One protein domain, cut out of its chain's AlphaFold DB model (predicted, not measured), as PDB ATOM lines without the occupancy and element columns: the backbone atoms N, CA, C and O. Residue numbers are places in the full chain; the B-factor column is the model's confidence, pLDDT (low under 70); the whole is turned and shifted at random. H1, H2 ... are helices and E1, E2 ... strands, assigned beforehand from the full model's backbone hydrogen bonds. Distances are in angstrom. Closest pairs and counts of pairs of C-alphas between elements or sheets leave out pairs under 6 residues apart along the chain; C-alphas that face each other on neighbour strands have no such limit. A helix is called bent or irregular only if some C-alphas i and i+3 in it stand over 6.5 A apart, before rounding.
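What this domain is: This is residues 3 to 122 of the 170 residues of an uncharacterized protein of Rhodoferax sp. IMCC26218 (UniProt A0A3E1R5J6). A small layer of strands, the parallel pair E2 and E3 with E1 farther off and Cys 3 between E1 and E2, lies with H5 and H6 over one side and H1 off the other side. The helical hairpin of H3 and H4, with short H2 beside it, makes a separate cluster at one end. The printed part has 120 residues, with six named helices and three named strands in the order H1, E1, H2, H3, H4, H5, E2, H6, E3. The class is mostly helix, and E1 pairs with no named strand. The whole is compact, with a radius of gyration of the C-alphas of 15.0 A and spans of 46 by 37 by 24 A.

Where its parts are: H1, residues 14 to 29, begins at C-alpha 14 (111.906, 103.120, 28.283) and is 23.0 A long. E1 is residues 34 to 36, and H2 is residues 40 to 43. H3, residues 46 to 61, measures 22.7 A and ends at C-alpha 61 (108.945, 82.292, 57.472). H4 is residues 68 to 73. H5, residues 76 to 89, is 19.9 A long. E2, residues 93 to 96, measures 10.0 A. H6, residues 102 to 111, is 15.5 A long and irregular, but only just: C-alphas 103 and 106 are 6.9 A apart. E3, residues 116 to 119, measures 10.1 A and ends at C-alpha 119 (103.695, 106.095, 44.220).

How they stand to each other: E2 and E3 are parallel neighbours at 16 degrees, with N 94 and O 116 at 2.8 A and N 118 and O 94 at 2.9 A, within hydrogen-bond range. E2, H6 and E3 form a strand-helix-strand unit, two parallel neighbour strands joined through a helix, with a right-handed crossover. The closest C-alphas of H6 and E3 are those of Gly 102 and Cys 119, 6.3 A apart. H5 and H6 are close but not clearly touching, at a steep tilt of 55 degrees, the same way; their closest C-alphas, those of Arg 79 and Tyr 104, are 6.7 A apart. The closest C-alphas of E1 and H5 are those of Leu 35 and Ile 82, 7.4 A apart. H4 and H6 are close but not clearly touching, with the C-alphas of Ser 70 and Ala 103 closest at 6.2 A. H3, with residues 52 to 56 alone, touches H4 in a helical hairpin at a shallow tilt of 29 degrees, opposite ways; the C-alphas of Met 52 and Leu 71 are closest at 5.5 A. H2 and H4 only just touch, with 3 pairs of C-alphas within 8 A, the closest being Ile 40 and Leu 72 at 5.6 A. H2 and H3 touch only at the corner, and only just, with 3 such pairs; the C-alphas of Ile 40 and Gly 48 are closest at 5.8 A. H1 and E1 are apart, but only just, at 8.5 A. Every O i to N i+4 pair is within hydrogen-bond range in H3, H4 and H5, against 11 of 12 in H1 and 3 of 6 in H6; H2 is too short for such a pair.

The domain as a whole: The two C-alphas farthest apart, those of Ala 28 and Val 61, are 46.6 A apart. The printed part has no cut and no long link. Its mean pLDDT is 87.1, and residues 8 to 12 are under 70.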
ATOM      1  N   CYS A   3     111.410 111.132  44.611       92.50
ATOM      2  CA  CYS A   3     112.311 110.079  45.061       92.50
ATOM      3  C   CYS A   3     112.492 109.071  43.924       92.50
ATOM      4  O   CYS A   3     111.560 108.332  43.594       92.50
ATOM      5  N   SER A   4     113.679 109.032  43.322       89.69
ATOM      6  CA  SER A   4     113.951 108.169  42.166       89.69
ATOM      7  C   SER A   4     115.281 107.435  42.291       89.69
ATOM      8  O   SER A   4     116.106 107.707  43.162       89.69
ATOM      9  N   ARG A   5     115.490 106.458  41.412       82.44
ATOM     10  CA  ARG A   5     116.789 105.815  41.224       82.44
ATOM     11  C   ARG A   5     117.760 106.763  40.509       82.44
ATOM     12  O   ARG A   5     117.330 107.749  39.913       82.44
ATOM     13  N   PRO A   6     119.060 106.435  40.471       79.75
ATOM     14  CA  PRO A   6     119.982 107.132  39.588       79.75
ATOM     15  C   PRO A   6     119.523 106.967  38.136       79.75
ATOM     16  O   PRO A   6     119.413 105.839  37.644       79.75
ATOM     17  N   LEU A   7     119.240 108.085  37.473       77.81
ATOM     18  CA  LEU A   7     119.011 108.135  36.034       77.81
ATOM     19  C   LEU A   7     120.356 108.377  35.341       77.81
ATOM     20  O   LEU A   7     121.186 109.142  35.833       77.81
ATOM     21  N   GLY A   8     120.599 107.678  34.231       66.00
ATOM     22  CA  GLY A   8     121.765 107.938  33.389       66.00
ATOM     23  C   GLY A   8     121.663 109.299  32.695       66.00
ATOM     24  O   GLY A   8     120.569 109.839  32.547       66.00
ATOM     25  N   VAL A   9     122.800 109.834  32.235       60.53
ATOM     26  CA  VAL A   9     122.866 111.102  31.473       60.53
ATOM     27  C   VAL A   9     122.131 110.990  30.128       60.53
ATOM     28  O   VAL A   9     121.620 111.978  29.614       60.53
ATOM     29  N   ALA A  10     122.020 109.773  29.588       59.22
ATOM     30  CA  ALA A  10     121.163 109.438  28.461       59.22
ATOM     31  C   ALA A  10     120.152 108.368  28.896       59.22
ATOM     32  O   ALA A  10     120.519 107.368  29.515       59.22
ATOM     33  N   ALA A  11     118.871 108.580  28.594       61.00
ATOM     34  CA  ALA A  11     117.815 107.618  28.884       61.00
ATOM     35  C   ALA A  11     117.902 106.428  27.916       61.00
ATOM     36  O   ALA A  11     117.356 106.464  26.809       61.00
ATOM     37  N   GLU A  12     118.599 105.374  28.331       63.00
ATOM     38  CA  GLU A  12     118.803 104.172  27.518       63.00
ATOM     39  C   GLU A  12     117.584 103.241  27.575       63.00
ATOM     40  O   GLU A  12     117.274 102.550  26.604       63.00
ATOM     41  N   SER A  13     116.833 103.260  28.682       70.44
ATOM     42  CA  SER A  13     115.639 102.430  28.866       70.44
ATOM     43  C   SER A  13     114.326 103.213  28.755       70.44
ATOM     44  O   SER A  13     114.237 104.390  29.108       70.44
ATOM     45  N   GLY A  14     113.252 102.529  28.339       77.44
ATOM     46  CA  GLY A  14     111.906 103.120  28.283       77.44
ATOM     47  C   GLY A  14     111.456 103.714  29.623       77.44
ATOM     48  O   GLY A  14     110.888 104.798  29.650       77.44
ATOM     49  N   ARG A  15     111.804 103.070  30.747       78.31
ATOM     50  CA  ARG A  15     111.455 103.569  32.088       78.31
ATOM     51  C   ARG A  15     112.237 104.826  32.475       78.31
ATOM     52  O   ARG A  15     111.679 105.677  33.153       78.31
ATOM     53  N   GLU A  16     113.504 104.957  32.074       80.81
ATOM     54  CA  GLU A  16     114.238 106.218  32.268       80.81
ATOM     55  C   GLU A  16     113.593 107.352  31.476       80.81
ATOM     56  O   GLU A  16     113.387 108.419  32.041       80.81
ATOM     57  N   LYS A  17     113.201 107.113  30.214       84.75
ATOM     58  CA  LYS A  17     112.512 108.124  29.393       84.75
ATOM     59  C   LYS A  17     111.214 108.590  30.046       84.75
ATOM     60  O   LYS A  17     110.992 109.788  30.165       84.75
ATOM     61  N   THR A  18     110.396 107.651  30.523       86.69
ATOM     62  CA  THR A  18     109.169 107.972  31.264       86.69
ATOM     63  C   THR A  18     109.469 108.788  32.520       86.69
ATOM     64  O   THR A  18     108.774 109.756  32.792       86.69
ATOM     65  N   MET A  19     110.518 108.443  33.274       87.75
ATOM     66  CA  MET A  19     110.867 109.180  34.490       87.75
ATOM     67  C   MET A  19     111.351 110.603  34.201       87.75
ATOM     68  O   MET A  19     110.966 111.516  34.923       87.75
ATOM     69  N   PHE A  20     112.133 110.810  33.136       88.12
ATOM     70  CA  PHE A  20     112.496 112.156  32.686       88.12
ATOM     71  C   PHE A  20     111.258 112.967  32.310       88.12
ATOM     72  O   PHE A  20     111.080 114.060  32.826       88.12
ATOM     73  N   GLN A  21     110.344 112.394  31.524       89.75
ATOM     74  CA  GLN A  21     109.092 113.066  31.159       89.75
ATOM     75  C   GLN A  21     108.236 113.427  32.380       89.75
ATOM     76  O   GLN A  21     107.638 114.498  32.415       89.75
ATOM     77  N   ILE A  22     108.187 112.556  33.394       90.12
ATOM     78  CA  ILE A  22     107.492 112.843  34.656       90.12
ATOM     79  C   ILE A  22     108.177 113.996  35.393       90.12
ATOM     80  O   ILE A  22     107.494 114.903  35.861       90.12
ATOM     81  N   GLN A  23     109.509 113.984  35.497       91.12
ATOM     82  CA  GLN A  23     110.256 115.063  36.146       91.12
ATOM     83  C   GLN A  23     110.072 116.396  35.416       91.12
ATOM     84  O   GLN A  23     109.788 117.392  36.076       91.12
ATOM     85  N   ASP A  24     110.138 116.402  34.084       91.12
ATOM     86  CA  ASP A  24     109.924 117.589  33.252       91.12
ATOM     87  C   ASP A  24     108.500 118.136  33.414       91.12
ATOM     88  O   ASP A  24     108.308 119.336  33.608       91.12
ATOM     89  N   ALA A  25     107.491 117.259  33.402       92.38
ATOM     90  CA  ALA A  25     106.099 117.653  33.601       92.38
ATOM     91  C   ALA A  25     105.855 118.238  35.001       92.38
ATOM     92  O   ALA A  25     105.130 119.222  35.143       92.38
ATOM     93  N   LEU A  26     106.474 117.664  36.037       91.88
ATOM     94  CA  LEU A  26     106.390 118.193  37.399       91.88
ATOM     95  C   LEU A  26     107.135 119.528  37.534       91.88
ATOM     96  O   LEU A  26     106.625 120.438  38.183       91.88
ATOM     97  N   ALA A  27     108.304 119.662  36.903       91.19
ATOM     98  CA  ALA A  27     109.106 120.884  36.922       91.19
ATOM     99  C   ALA A  27     108.418 122.040  36.181       91.19
ATOM    100  O   ALA A  27     108.515 123.190  36.600       91.19
ATOM    101  N   ALA A  28     107.658 121.742  35.125       92.06
ATOM    102  CA  ALA A  28     106.816 122.728  34.454       92.06
ATOM    103  C   ALA A  28     105.700 123.277  35.367       92.06
ATOM    104  O   ALA A  28     105.232 124.394  35.160       92.06
ATOM    105  N   GLY A  29     105.276 122.502  36.372       90.00
ATOM    106  CA  GLY A  29     104.239 122.883  37.331       90.00
ATOM    107  C   GLY A  29     104.749 123.510  38.633       90.00
ATOM    108  O   GLY A  29     103.932 123.995  39.414       90.00
ATOM    109  N   GLY A  30     106.059 123.506  38.901       90.50
ATOM    110  CA  GLY A  30     106.618 124.056  40.139       90.50
ATOM    111  C   GLY A  30     108.060 123.636  40.433       90.50
ATOM    112  O   GLY A  30     108.738 123.017  39.619       90.50
ATOM    113  N   ILE A  31     108.544 123.974  41.631       91.56
ATOM    114  CA  ILE A  31     109.904 123.628  42.062       91.56
ATOM    115  C   ILE A  31     109.959 122.139  42.415       91.56
ATOM    116  O   ILE A  31     109.219 121.656  43.276       91.56
ATOM    117  N   VAL A  32     110.872 121.409  41.775       93.19
ATOM    118  CA  VAL A  32     111.056 119.973  41.996       93.19
ATOM    119  C   VAL A  32     112.450 119.699  42.538       93.19
ATOM    120  O   VAL A  32     113.446 119.866  41.844       93.19
ATOM    121  N   GLU A  33     112.513 119.208  43.775       93.12
ATOM    122  CA  GLU A  33     113.720 118.586  44.315       93.12
ATOM    123  C   GLU A  33     113.725 117.082  44.012       93.12
ATOM    124  O   GLU A  33     112.740 116.390  44.301       93.12
ATOM    125  N   VAL A  34     114.822 116.579  43.437       93.31
ATOM    126  CA  VAL A  34     115.019 115.156  43.126       93.31
ATOM    127  C   VAL A  34     115.984 114.535  44.133       93.31
ATOM    128  O   VAL A  34     117.159 114.895  44.193       93.31
ATOM    129  N   LEU A  35     115.496 113.556  44.891       93.44
ATOM    130  CA  LEU A  35     116.282 112.742  45.805       93.44
ATOM    131  C   LEU A  35     116.582 111.384  45.165       93.44
ATOM    132  O   LEU A  35     115.676 110.610  44.841       93.44
ATOM    133  N   VAL A  36     117.870 111.086  45.001       92.19
ATOM    134  CA  VAL A  36     118.334 109.840  44.389       92.19
ATOM    135  C   VAL A  36     118.584 108.773  45.454       92.19
ATOM    136  O   VAL A  36     119.401 108.961  46.352       92.19
ATOM    137  N   LEU A  37     117.924 107.626  45.311       90.62
ATOM    138  CA  LEU A  37     118.001 106.488  46.228       90.62
ATOM    139  C   LEU A  37     118.697 105.300  45.531       90.62
ATOM    140  O   LEU A  37     118.058 104.578  44.756       90.62
ATOM    141  N   PRO A  38     120.013 105.094  45.734       88.62
ATOM    142  CA  PRO A  38     120.745 103.991  45.109       88.62
ATOM    143  C   PRO A  38     120.321 102.631  45.683       88.62
ATOM    144  O   PRO A  38     119.922 102.528  46.836       88.62
ATOM    145  N   SER A  39     120.451 101.543  44.921       86.12
ATOM    146  CA  SER A  39     120.208 100.203  45.482       86.12
ATOM    147  C   SER A  39     121.278  99.819  46.514       86.12
ATOM    148  O   SER A  39     122.382 100.367  46.519       86.12
ATOM    149  N   ILE A  40     120.994  98.823  47.359       86.00
ATOM    150  CA  ILE A  40     121.979  98.241  48.290       86.00
ATOM    151  C   ILE A  40     123.229  97.758  47.544       86.00
ATOM    152  O   ILE A  40     124.349  97.983  48.005       86.00
ATOM    153  N   LEU A  41     123.039  97.141  46.373       83.06
ATOM    154  CA  LEU A  41     124.132  96.648  45.531       83.06
ATOM    155  C   LEU A  41     125.019  97.790  45.027       83.06
ATOM    156  O   LEU A  41     126.243  97.681  45.036       83.06
ATOM    157  N   GLN A  42     124.409  98.912  44.649       84.00
ATOM    158  CA  GLN A  42     125.136 100.098  44.216       84.00
ATOM    159  C   GLN A  42     125.843 100.804  45.378       84.00
ATOM    160  O   GLN A  42     126.979 101.244  45.225       84.00
ATOM    161  N   ALA A  43     125.198 100.882  46.542       83.38
ATOM    162  CA  ALA A  43     125.769 101.469  47.749       83.38
ATOM    163  C   ALA A  43     126.880 100.604  48.379       83.38
ATOM    164  O   ALA A  43     127.574 101.081  49.274       83.38
ATOM    165  N   ARG A  44     127.037  99.340  47.943       82.38
ATOM    166  CA  ARG A  44     127.989  98.349  48.486       82.38
ATOM    167  C   ARG A  44     127.918  98.226  50.016       82.38
ATOM    168  O   ARG A  44     128.925  98.028  50.694       82.38
ATOM    169  N   SER A  45     126.713  98.355  50.567       81.38
ATOM    170  CA  SER A  45     126.488  98.354  52.012       81.38
ATOM    171  C   SER A  45     126.351  96.926  52.537       81.38
ATOM    172  O   SER A  45     125.294  96.318  52.385       81.38
ATOM    173  N   LEU A  46     127.390  96.408  53.204       83.25
ATOM    174  CA  LEU A  46     127.362  95.075  53.832       83.25
ATOM    175  C   LEU A  46     126.218  94.939  54.847       83.25
ATOM    176  O   LEU A  46     125.499  93.941  54.850       83.25
ATOM    177  N   GLY A  47     126.004  95.972  55.669       83.69
ATOM    178  CA  GLY A  47     124.885  96.010  56.613       83.69
ATOM    179  C   GLY A  47     123.529  96.019  55.903       83.69
ATOM    180  O   GLY A  47     122.608  95.326  56.328       83.69
ATOM    181  N   GLY A  48     123.420  96.738  54.780       81.88
ATOM    182  CA  GLY A  48     122.229  96.724  53.931       81.88
ATOM    183  C   GLY A  48     121.946  95.334  53.360       81.88
ATOM    184  O   GLY A  48     120.818  94.858  53.456       81.88
ATOM    185  N   THR A  49     122.968  94.651  52.841       84.94
ATOM    186  CA  THR A  49     122.844  93.284  52.313       84.94
ATOM    187  C   THR A  49     122.376  92.312  53.389       84.94
ATOM    188  O   THR A  49     121.459  91.533  53.141       84.94
ATOM    189  N   LEU A  50     122.946  92.381  54.595       85.94
ATOM    190  CA  LEU A  50     122.524  91.527  55.703       85.94
ATOM    191  C   LEU A  50     121.061  91.789  56.090       85.94
ATOM    192  O   LEU A  50     120.284  90.848  56.213       85.94
ATOM    193  N   CYS A  51     120.655  93.055  56.225       84.88
ATOM    194  CA  CYS A  51     119.264  93.403  56.519       84.88
ATOM    195  C   CYS A  51     118.296  92.948  55.418       84.88
ATOM    196  O   CYS A  51     117.204  92.483  55.731       84.88
ATOM    197  N   MET A  52     118.691  93.058  54.149       86.94
ATOM    198  CA  MET A  52     117.908  92.567  53.015       86.94
ATOM    199  C   MET A  52     117.729  91.047  53.086       86.94
ATOM    200  O   MET A  52     116.606  90.569  52.952       86.94
ATOM    201  N   LEU A  53     118.808  90.294  53.338       85.50
ATOM    202  CA  LEU A  53     118.757  88.835  53.480       85.50
ATOM    203  C   LEU A  53     117.871  88.413  54.656       85.50
ATOM    204  O   LEU A  53     117.010  87.555  54.492       85.50
ATOM    205  N   LEU A  54     118.035  89.044  55.820       85.88
ATOM    206  CA  LEU A  54     117.219  88.758  57.001       85.88
ATOM    207  C   LEU A  54     115.742  89.104  56.777       85.88
ATOM    208  O   LEU A  54     114.872  88.320  57.144       85.88
ATOM    209  N   GLY A  55     115.450  90.246  56.149       82.94
ATOM    210  CA  GLY A  55     114.083  90.646  55.815       82.94
ATOM    211  C   GLY A  55     113.427  89.696  54.814       82.94
ATOM    212  O   GLY A  55     112.265  89.335  54.974       82.94
ATOM    213  N   TRP A  56     114.190  89.230  53.823       85.06
ATOM    214  CA  TRP A  56     113.727  88.229  52.867       85.06
ATOM    215  C   TRP A  56     113.429  86.884  53.543       85.06
ATOM    216  O   TRP A  56     112.331  86.355  53.382       85.06
ATOM    217  N   LEU A  57     114.355  86.373  54.365       85.81
ATOM    218  CA  LEU A  57     114.172  85.130  55.124       85.81
ATOM    219  C   LEU A  57     112.981  85.217  56.084       85.81
ATOM    220  O   LEU A  57     112.160  84.304  56.134       85.81
ATOM    221  N   SER A  58     112.843  86.332  56.805       85.00
ATOM    222  CA  SER A  58     111.690  86.571  57.676       85.00
ATOM    223  C   SER A  58     110.382  86.584  56.886       85.00
ATOM    224  O   SER A  58     109.401  86.019  57.351       85.00
ATOM    225  N   GLY A  59     110.355  87.188  55.694       81.81
ATOM    226  CA  GLY A  59     109.166  87.210  54.841       81.81
ATOM    227  C   GLY A  59     108.736  85.818  54.374       81.81
ATOM    228  O   GLY A  59     107.540  85.550  54.283       81.81
ATOM    229  N   ILE A  60     109.695  84.914  54.143       84.25
ATOM    230  CA  ILE A  60     109.418  83.501  53.844       84.25
ATOM    231  C   ILE A  60     108.798  82.811  55.061       84.25
ATOM    232  O   ILE A  60     107.742  82.199  54.937       84.25
ATOM    233  N   VAL A  61     109.419  82.943  56.237       86.88
ATOM    234  CA  VAL A  61     108.945  82.292  57.472       86.88
ATOM    235  C   VAL A  61     107.566  82.809  57.892       86.88
ATOM    236  O   VAL A  61     106.730  82.041  58.355       86.88
ATOM    237  N   SER A  62     107.304  84.105  57.719       84.31
ATOM    238  CA  SER A  62     106.049  84.750  58.121       84.31
ATOM    239  C   SER A  62     104.947  84.698  57.055       84.31
ATOM    240  O   SER A  62     103.876  85.259  57.283       84.31
ATOM    241  N   GLY A  63     105.196  84.110  55.878       81.44
ATOM    242  CA  GLY A  63     104.243  84.068  54.757       81.44
ATOM    243  C   GLY A  63     103.952  85.426  54.098       81.44
ATOM    244  O   GLY A  63     103.137  85.508  53.185       81.44
ATOM    245  N   HIS A  64     104.626  86.495  54.530       77.69
ATOM    246  CA  HIS A  64     104.465  87.857  54.022       77.69
ATOM    247  C   HIS A  64     105.710  88.242  53.222       77.69
ATOM    248  O   HIS A  64     106.617  88.918  53.715       77.69
ATOM    249  N   GLN A  65     105.777  87.776  51.978       74.69
ATOM    250  CA  GLN A  65     106.921  88.043  51.114       74.69
ATOM    251  C   GLN A  65     106.896  89.494  50.626       74.69
ATOM    252  O   GLN A  65     106.023  89.897  49.856       74.69
ATOM    253  N   MET A  66     107.879  90.292  51.047       74.88
ATOM    254  CA  MET A  66     108.111  91.592  50.422       74.88
ATOM    255  C   MET A  66     108.739  91.396  49.036       74.88
ATOM    256  O   MET A  66     109.620  90.542  48.887       74.88
ATOM    257  N   PRO A  67     108.365  92.207  48.029       78.69
ATOM    258  CA  PRO A  67     109.007  92.154  46.726       78.69
ATOM    259  C   PRO A  67     110.517  92.354  46.865       78.69
ATOM    260  O   PRO A  67     110.971  93.318  47.487       78.69
ATOM    261  N   LEU A  68     111.309  91.479  46.237       79.50
ATOM    262  CA  LEU A  68     112.773  91.565  46.276       79.50
ATOM    263  C   LEU A  68     113.276  92.941  45.813       79.50
ATOM    264  O   LEU A  68     114.241  93.466  46.357       79.50
ATOM    265  N   GLN A  69     112.590  93.562  44.849       81.25
ATOM    266  CA  GLN A  69     112.916  94.913  44.393       81.25
ATOM    267  C   GLN A  69     112.753  95.964  45.495       81.25
ATOM    268  O   GLN A  69     113.570  96.872  45.580       81.25
ATOM    269  N   SER A  70     111.742  95.849  46.355       83.69
ATOM    270  CA  SER A  70     111.581  96.754  47.493       83.69
ATOM    271  C   SER A  70     112.670  96.503  48.539       83.69
ATOM    272  O   SER A  70     113.250  97.453  49.052       83.69
ATOM    273  N   LEU A  71     113.031  95.238  48.791       85.31
ATOM    274  CA  LEU A  71     114.118  94.885  49.712       85.31
ATOM    275  C   LEU A  71     115.488  95.380  49.230       85.31
ATOM    276  O   LEU A  71     116.261  95.900  50.027       85.31
ATOM    277  N   LEU A  72     115.777  95.278  47.929       86.00
ATOM    278  CA  LEU A  72     117.028  95.751  47.323       86.00
ATOM    279  C   LEU A  72     117.219  97.268  47.419       86.00
ATOM    280  O   LEU A  72     118.350  97.752  47.339       86.00
ATOM    281  N   PHE A  73     116.128  98.018  47.546       86.81
ATOM    282  CA  PHE A  73     116.143  99.475  47.652       86.81
ATOM    283  C   PHE A  73     115.929  99.964  49.082       86.81
ATOM    284  O   PHE A  73     116.272 101.107  49.390       86.81
ATOM    285  N   TRP A  74     115.435  99.101  49.970       87.31
ATOM    286  CA  TRP A  74     115.168  99.444  51.353       87.31
ATOM    287  C   TRP A  74     116.452  99.628  52.162       87.31
ATOM    288  O   TRP A  74     117.222  98.701  52.398       87.31
ATOM    289  N   GLN A  75     116.650 100.840  52.669       88.00
ATOM    290  CA  GLN A  75     117.694 101.167  53.634       88.00
ATOM    291  C   GLN A  75     117.164 102.174  54.651       88.00
ATOM    292  O   GLN A  75     116.498 103.145  54.286       88.00
ATOM    293  N   ARG A  76     117.527 101.989  55.928       87.31
ATOM    294  CA  ARG A  76     117.228 102.960  56.998       87.31
ATOM    295  C   ARG A  76     117.805 104.342  56.694       87.31
ATOM    296  O   ARG A  76     117.170 105.344  56.997       87.31
ATOM    297  N   ARG A  77     118.980 104.385  56.059       89.19
ATOM    298  CA  ARG A  77     119.621 105.629  55.628       89.19
ATOM    299  C   ARG A  77     118.741 106.409  54.650       89.19
ATOM    300  O   ARG A  77     118.457 107.560  54.925       89.19
ATOM    301  N   HIS A  78     118.226 105.769  53.601       91.81
ATOM    302  CA  HIS A  78     117.323 106.430  52.652       91.81
ATOM    303  C   HIS A  78     116.073 106.987  53.322       91.81
ATOM    304  O   HIS A  78     115.635 108.068  52.964       91.81
ATOM    305  N   ARG A  79     115.502 106.270  54.299       92.38
ATOM    306  CA  ARG A  79     114.358 106.787  55.056       92.38
ATOM    307  C   ARG A  79     114.716 108.112  55.733       92.38
ATOM    308  O   ARG A  79     113.983 109.078  55.576       92.38
ATOM    309  N   ARG A  80     115.859 108.159  56.417       93.62
ATOM    310  CA  ARG A  80     116.358 109.384  57.051       93.62
ATOM    311  C   ARG A  80     116.658 110.479  56.026       93.62
ATOM    312  O   ARG A  80     116.333 111.630  56.272       93.62
ATOM    313  N   ASP A  81     117.249 110.128  54.887       94.50
ATOM    314  CA  ASP A  81     117.547 111.085  53.818       94.50
ATOM    315  C   ASP A  81     116.250 111.692  53.246       94.50
ATOM    316  O   ASP A  81     116.195 112.895  53.004       94.50
ATOM    317  N   ILE A  82     115.187 110.888  53.098       95.12
ATOM    318  CA  ILE A  82     113.855 111.368  52.703       95.12
ATOM    319  C   ILE A  82     113.276 112.296  53.774       95.12
ATOM    320  O   ILE A  82     112.798 113.367  53.429       95.12
ATOM    321  N   GLU A  83     113.317 111.912  55.051       95.69
ATOM    322  CA  GLU A  83     112.809 112.730  56.166       95.69
ATOM    323  C   GLU A  83     113.516 114.094  56.224       95.69
ATOM    324  O   GLU A  83     112.859 115.131  56.229       95.69
ATOM    325  N   VAL A  84     114.850 114.105  56.138       96.25
ATOM    326  CA  VAL A  84     115.651 115.340  56.091       96.25
ATOM    327  C   VAL A  84     115.295 116.191  54.871       96.25
ATOM    328  O   VAL A  84     115.196 117.413  54.984       96.25
ATOM    329  N   ALA A  85     115.094 115.577  53.703       95.94
ATOM    330  CA  ALA A  85     114.697 116.304  52.501       95.94
ATOM    331  C   ALA A  85     113.281 116.889  52.628       95.94
ATOM    332  O   ALA A  85     113.066 118.037  52.251       95.94
ATOM    333  N   VAL A  86     112.333 116.150  53.215       96.44
ATOM    334  CA  VAL A  86     110.977 116.643  53.505       96.44
ATOM    335  C   VAL A  86     111.026 117.832  54.461       96.44
ATOM    336  O   VAL A  86     110.386 118.840  54.195       96.44
ATOM    337  N   GLU A  87     111.802 117.749  55.538       95.94
ATOM    338  CA  GLU A  87     111.920 118.833  56.520       95.94
ATOM    339  C   GLU A  87     112.598 120.075  55.938       95.94
ATOM    340  O   GLU A  87     112.175 121.197  56.206       95.94
ATOM    341  N   ARG A  88     113.633 119.883  55.115       96.62
ATOM    342  CA  ARG A  88     114.378 120.979  54.488       96.62
ATOM    343  C   ARG A  88     113.587 121.672  53.383       96.62
ATOM    344  O   ARG A  88     113.602 122.896  53.303       96.62
ATOM    345  N   PHE A  89     112.987 120.893  52.488       96.38
ATOM    346  CA  PHE A  89     112.330 121.401  51.282       96.38
ATOM    347  C   PHE A  89     110.851 121.733  51.513       96.38
ATOM    348  O   PHE A  89     110.273 122.484  50.734       96.38
ATOM    349  N   ALA A  90     110.243 121.182  52.569       95.31
ATOM    350  CA  ALA A  90     108.825 121.319  52.900       95.31
ATOM    351  C   ALA A  90     107.883 121.087  51.693       95.31
ATOM    352  O   ALA A  90     107.052 121.942  51.387       95.31
ATOM    353  N   PRO A  91     107.996 119.953  50.969       96.00
ATOM    354  CA  PRO A  91     107.159 119.706  49.802       96.00
ATOM    355  C   PRO A  91     105.691 119.497  50.185       96.00
ATOM    356  O   PRO A  91     105.397 118.780  51.135       96.00
ATOM    357  N   ASP A  92     104.765 119.954  49.342       95.19
ATOM    358  CA  ASP A  92     103.349 119.558  49.442       95.19
ATOM    359  C   ASP A  92     103.115 118.106  49.002       95.19
ATOM    360  O   ASP A  92     102.129 117.462  49.373       95.19
ATOM    361  N   THR A  93     103.981 117.598  48.120       95.50
ATOM    362  CA  THR A  93     103.850 116.276  47.501       95.50
ATOM    363  C   THR A  93     105.205 115.600  47.318       95.50
ATOM    364  O   THR A  93     106.169 116.206  46.828       95.50
ATOM    365  N   VAL A  94     105.262 114.313  47.662       95.50
ATOM    366  CA  VAL A  94     106.396 113.423  47.397       95.50
ATOM    367  C   VAL A  94     105.972 112.336  46.423       95.50
ATOM    368  O   VAL A  94     105.083 111.538  46.715       95.50
ATOM    369  N   TYR A  95     106.628 112.308  45.269       95.00
ATOM    370  CA  TYR A  95     106.446 111.286  44.250       95.00
ATOM    371  C   TYR A  95     107.522 110.201  44.379       95.00
ATOM    372  O   TYR A  95     108.704 110.513  44.500       95.00
ATOM    373  N   PHE A  96     107.125 108.935  44.313       93.06
ATOM    374  CA  PHE A  96     107.984 107.760  44.419       93.06
ATOM    375  C   PHE A  96     107.999 106.974  43.106       93.06
ATOM    376  O   PHE A  96     106.950 106.561  42.602       93.06
ATOM    377  N   ASP A  97     109.200 106.737  42.573       88.00
ATOM    378  CA  ASP A  97     109.410 105.953  41.352       88.00
ATOM    379  C   ASP A  97     109.274 104.444  41.607       88.00
ATOM    380  O   ASP A  97     110.238 103.737  41.929       88.00
ATOM    381  N   GLY A  98     108.069 103.925  41.376       83.56
ATOM    382  CA  GLY A  98     107.845 102.490  41.300       83.56
ATOM    383  C   GLY A  98     107.614 101.806  42.650       83.56
ATOM    384  O   GLY A  98     107.887 102.327  43.734       83.56
ATOM    385  N   VAL A  99     107.260 100.521  42.563       81.12
ATOM    386  CA  VAL A  99     107.149  99.585  43.702       81.12
ATOM    387  C   VAL A  99     108.414  99.512  44.578       81.12
ATOM    388  O   VAL A  99     108.364  99.163  45.758       81.12
ATOM    389  N   ARG A 100     109.570  99.871  44.011       84.12
ATOM    390  CA  ARG A 100     110.899  99.804  44.641       84.12
ATOM    391  C   ARG A 100     110.989 100.703  45.866       84.12
ATOM    392  O   ARG A 100     111.527 100.305  46.892       84.12
ATOM    393  N   THR A 101     110.432 101.903  45.756       86.69
ATOM    394  CA  THR A 101     110.406 102.903  46.826       86.69
ATOM    395  C   THR A 101     109.076 102.919  47.581       86.69
ATOM    396  O   THR A 101     108.943 103.612  48.585       86.69
ATOM    397  N   GLY A 102     108.108 102.097  47.163       84.88
ATOM    398  CA  GLY A 102     106.805 101.954  47.819       84.88
ATOM    399  C   GLY A 102     106.894 101.606  49.313       84.88
ATOM    400  O   GLY A 102     106.050 102.019  50.105       84.88
ATOM    401  N   ALA A 103     107.954 100.910  49.734       87.75
ATOM    402  CA  ALA A 103     108.148 100.504  51.128       87.75
ATOM    403  C   ALA A 103     108.314 101.683  52.114       87.75
ATOM    404  O   ALA A 103     108.097 101.505  53.311       87.75
ATOM    405  N   TYR A 104     108.672 102.885  51.643       90.88
ATOM    406  CA  TYR A 104     108.821 104.073  52.497       90.88
ATOM    407  C   TYR A 104     107.485 104.734  52.858       90.88
ATOM    408  O   TYR A 104     107.396 105.398  53.893       90.88
ATOM    409  N   LEU A 105     106.437 104.518  52.054       91.75
ATOM    410  CA  LEU A 105     105.156 105.216  52.189       91.75
ATOM    411  C   LEU A 105     104.500 105.030  53.565       91.75
ATOM    412  O   LEU A 105     104.163 106.045  54.170       91.75
ATOM    413  N   PRO A 106     104.346 103.806  54.118       91.31
ATOM    414  CA  PRO A 106     103.644 103.629  55.392       91.31
ATOM    415  C   PRO A 106     104.355 104.278  56.584       91.31
ATOM    416  O   PRO A 106     103.727 104.581  57.596       91.31
ATOM    417  N   GLY A 107     105.681 104.434  56.512       91.56
ATOM    418  CA  GLY A 107     106.448 105.136  57.541       91.56
ATOM    419  C   GLY A 107     106.234 106.643  57.455       91.56
ATOM    420  O   GLY A 107     105.936 107.279  58.463       91.56
ATOM    421  N   LEU A 108     106.330 107.185  56.242       94.06
ATOM    422  CA  LEU A 108     106.202 108.616  55.988       94.06
ATOM    423  C   LEU A 108     104.774 109.124  56.183       94.06
ATOM    424  O   LEU A 108     104.606 110.197  56.743       94.06
ATOM    425  N   SER A 109     103.750 108.357  55.800       95.06
ATOM    426  CA  SER A 109     102.350 108.774  55.971       95.06
ATOM    427  C   SER A 109     101.957 108.917  57.440       95.06
ATOM    428  O   SER A 109     101.178 109.797  57.789       95.06
ATOM    429  N   ARG A 110     102.520 108.077  58.319       95.31
ATOM    430  CA  ARG A 110     102.309 108.179  59.770       95.31
ATOM    431  C   ARG A 110     103.021 109.387  60.371       95.31
ATOM    432  O   ARG A 110     102.493 109.998  61.290       95.31
ATOM    433  N   GLN A 111     104.218 109.696  59.880       95.81
ATOM    434  CA  GLN A 111     105.044 110.787  60.398       95.81
ATOM    435  C   GLN A 111     104.598 112.159  59.877       95.81
ATOM    436  O   GLN A 111     104.634 113.133  60.621       95.81
ATOM    437  N   TYR A 112     104.133 112.224  58.630       96.19
ATOM    438  CA  TYR A 112     103.698 113.444  57.954       96.19
ATOM    439  C   TYR A 112     102.271 113.260  57.404       96.19
ATOM    440  O   TYR A 112     102.088 113.105  56.196       96.19
ATOM    441  N   PRO A 113     101.231 113.276  58.258       94.25
ATOM    442  CA  PRO A 113      99.857 112.959  57.847       94.25
ATOM    443  C   PRO A 113      99.247 113.957  56.847       94.25
ATOM    444  O   PRO A 113      98.292 113.615  56.157       94.25
ATOM    445  N   GLY A 114      99.784 115.178  56.751       94.38
ATOM    446  CA  GLY A 114      99.365 116.178  55.759       94.38
ATOM    447  C   GLY A 114     100.100 116.094  54.415       94.38
ATOM    448  O   GLY A 114      99.731 116.793  53.475       94.38
ATOM    449  N   LEU A 115     101.142 115.263  54.314       96.62
ATOM    450  CA  LEU A 115     101.986 115.169  53.128       96.62
ATOM    451  C   LEU A 115     101.343 114.262  52.078       96.62
ATOM    452  O   LEU A 115     101.032 113.101  52.351       96.62
ATOM    453  N   ARG A 116     101.186 114.757  50.845       96.69
ATOM    454  CA  ARG A 116     100.659 113.928  49.752       96.69
ATOM    455  C   ARG A 116     101.754 112.992  49.257       96.69
ATOM    456  O   ARG A 116     102.781 113.442  48.752       96.69
ATOM    457  N   LEU A 117     101.535 111.690  49.382       95.94
ATOM    458  CA  LEU A 117     102.465 110.670  48.901       95.94
ATOM    459  C   LEU A 117     101.882 110.010  47.654       95.94
ATOM    460  O   LEU A 117     100.801 109.428  47.707       95.94
ATOM    461  N   VAL A 118     102.604 110.087  46.541       93.75
ATOM    462  CA  VAL A 118     102.227 109.459  45.271       93.75
ATOM    463  C   VAL A 118     103.261 108.394  44.950       93.75
ATOM    464  O   VAL A 118     104.451 108.680  44.927       93.75
ATOM    465  N   CYS A 119     102.825 107.165  44.695       90.69
ATOM    466  CA  CYS A 119     103.695 106.095  44.220       90.69
ATOM    467  C   CYS A 119     103.109 105.532  42.936       90.69
ATOM    468  O   CYS A 119     101.963 105.088  42.918       90.69
ATOM    469  N   ASP A 120     103.902 105.557  41.874       87.56
ATOM    470  CA  ASP A 120     103.547 104.906  40.620       87.56
ATOM    471  C   ASP A 120     103.825 103.403  40.737       87.56
ATOM    472  O   ASP A 120     104.929 103.001  41.102       87.56
ATOM    473  N   PHE A 121     102.827 102.567  40.463       80.50
ATOM    474  CA  PHE A 121     102.974 101.114  40.441       80.50
ATOM    475  C   PHE A 121     102.834 100.624  39.003       80.50
ATOM    476  O   PHE A 121     101.754 100.651  38.424       80.50
ATOM    477  N   ASP A 122     103.941 100.144  38.440       73.19
ATOM    478  CA  ASP A 122     103.949  99.570  37.098       73.19
ATOM    479  C   ASP A 122     103.470  98.107  37.137       73.19
ATOM    480  O   ASP A 122     104.241  97.188  37.433       73.19
TER     481      ASP A 122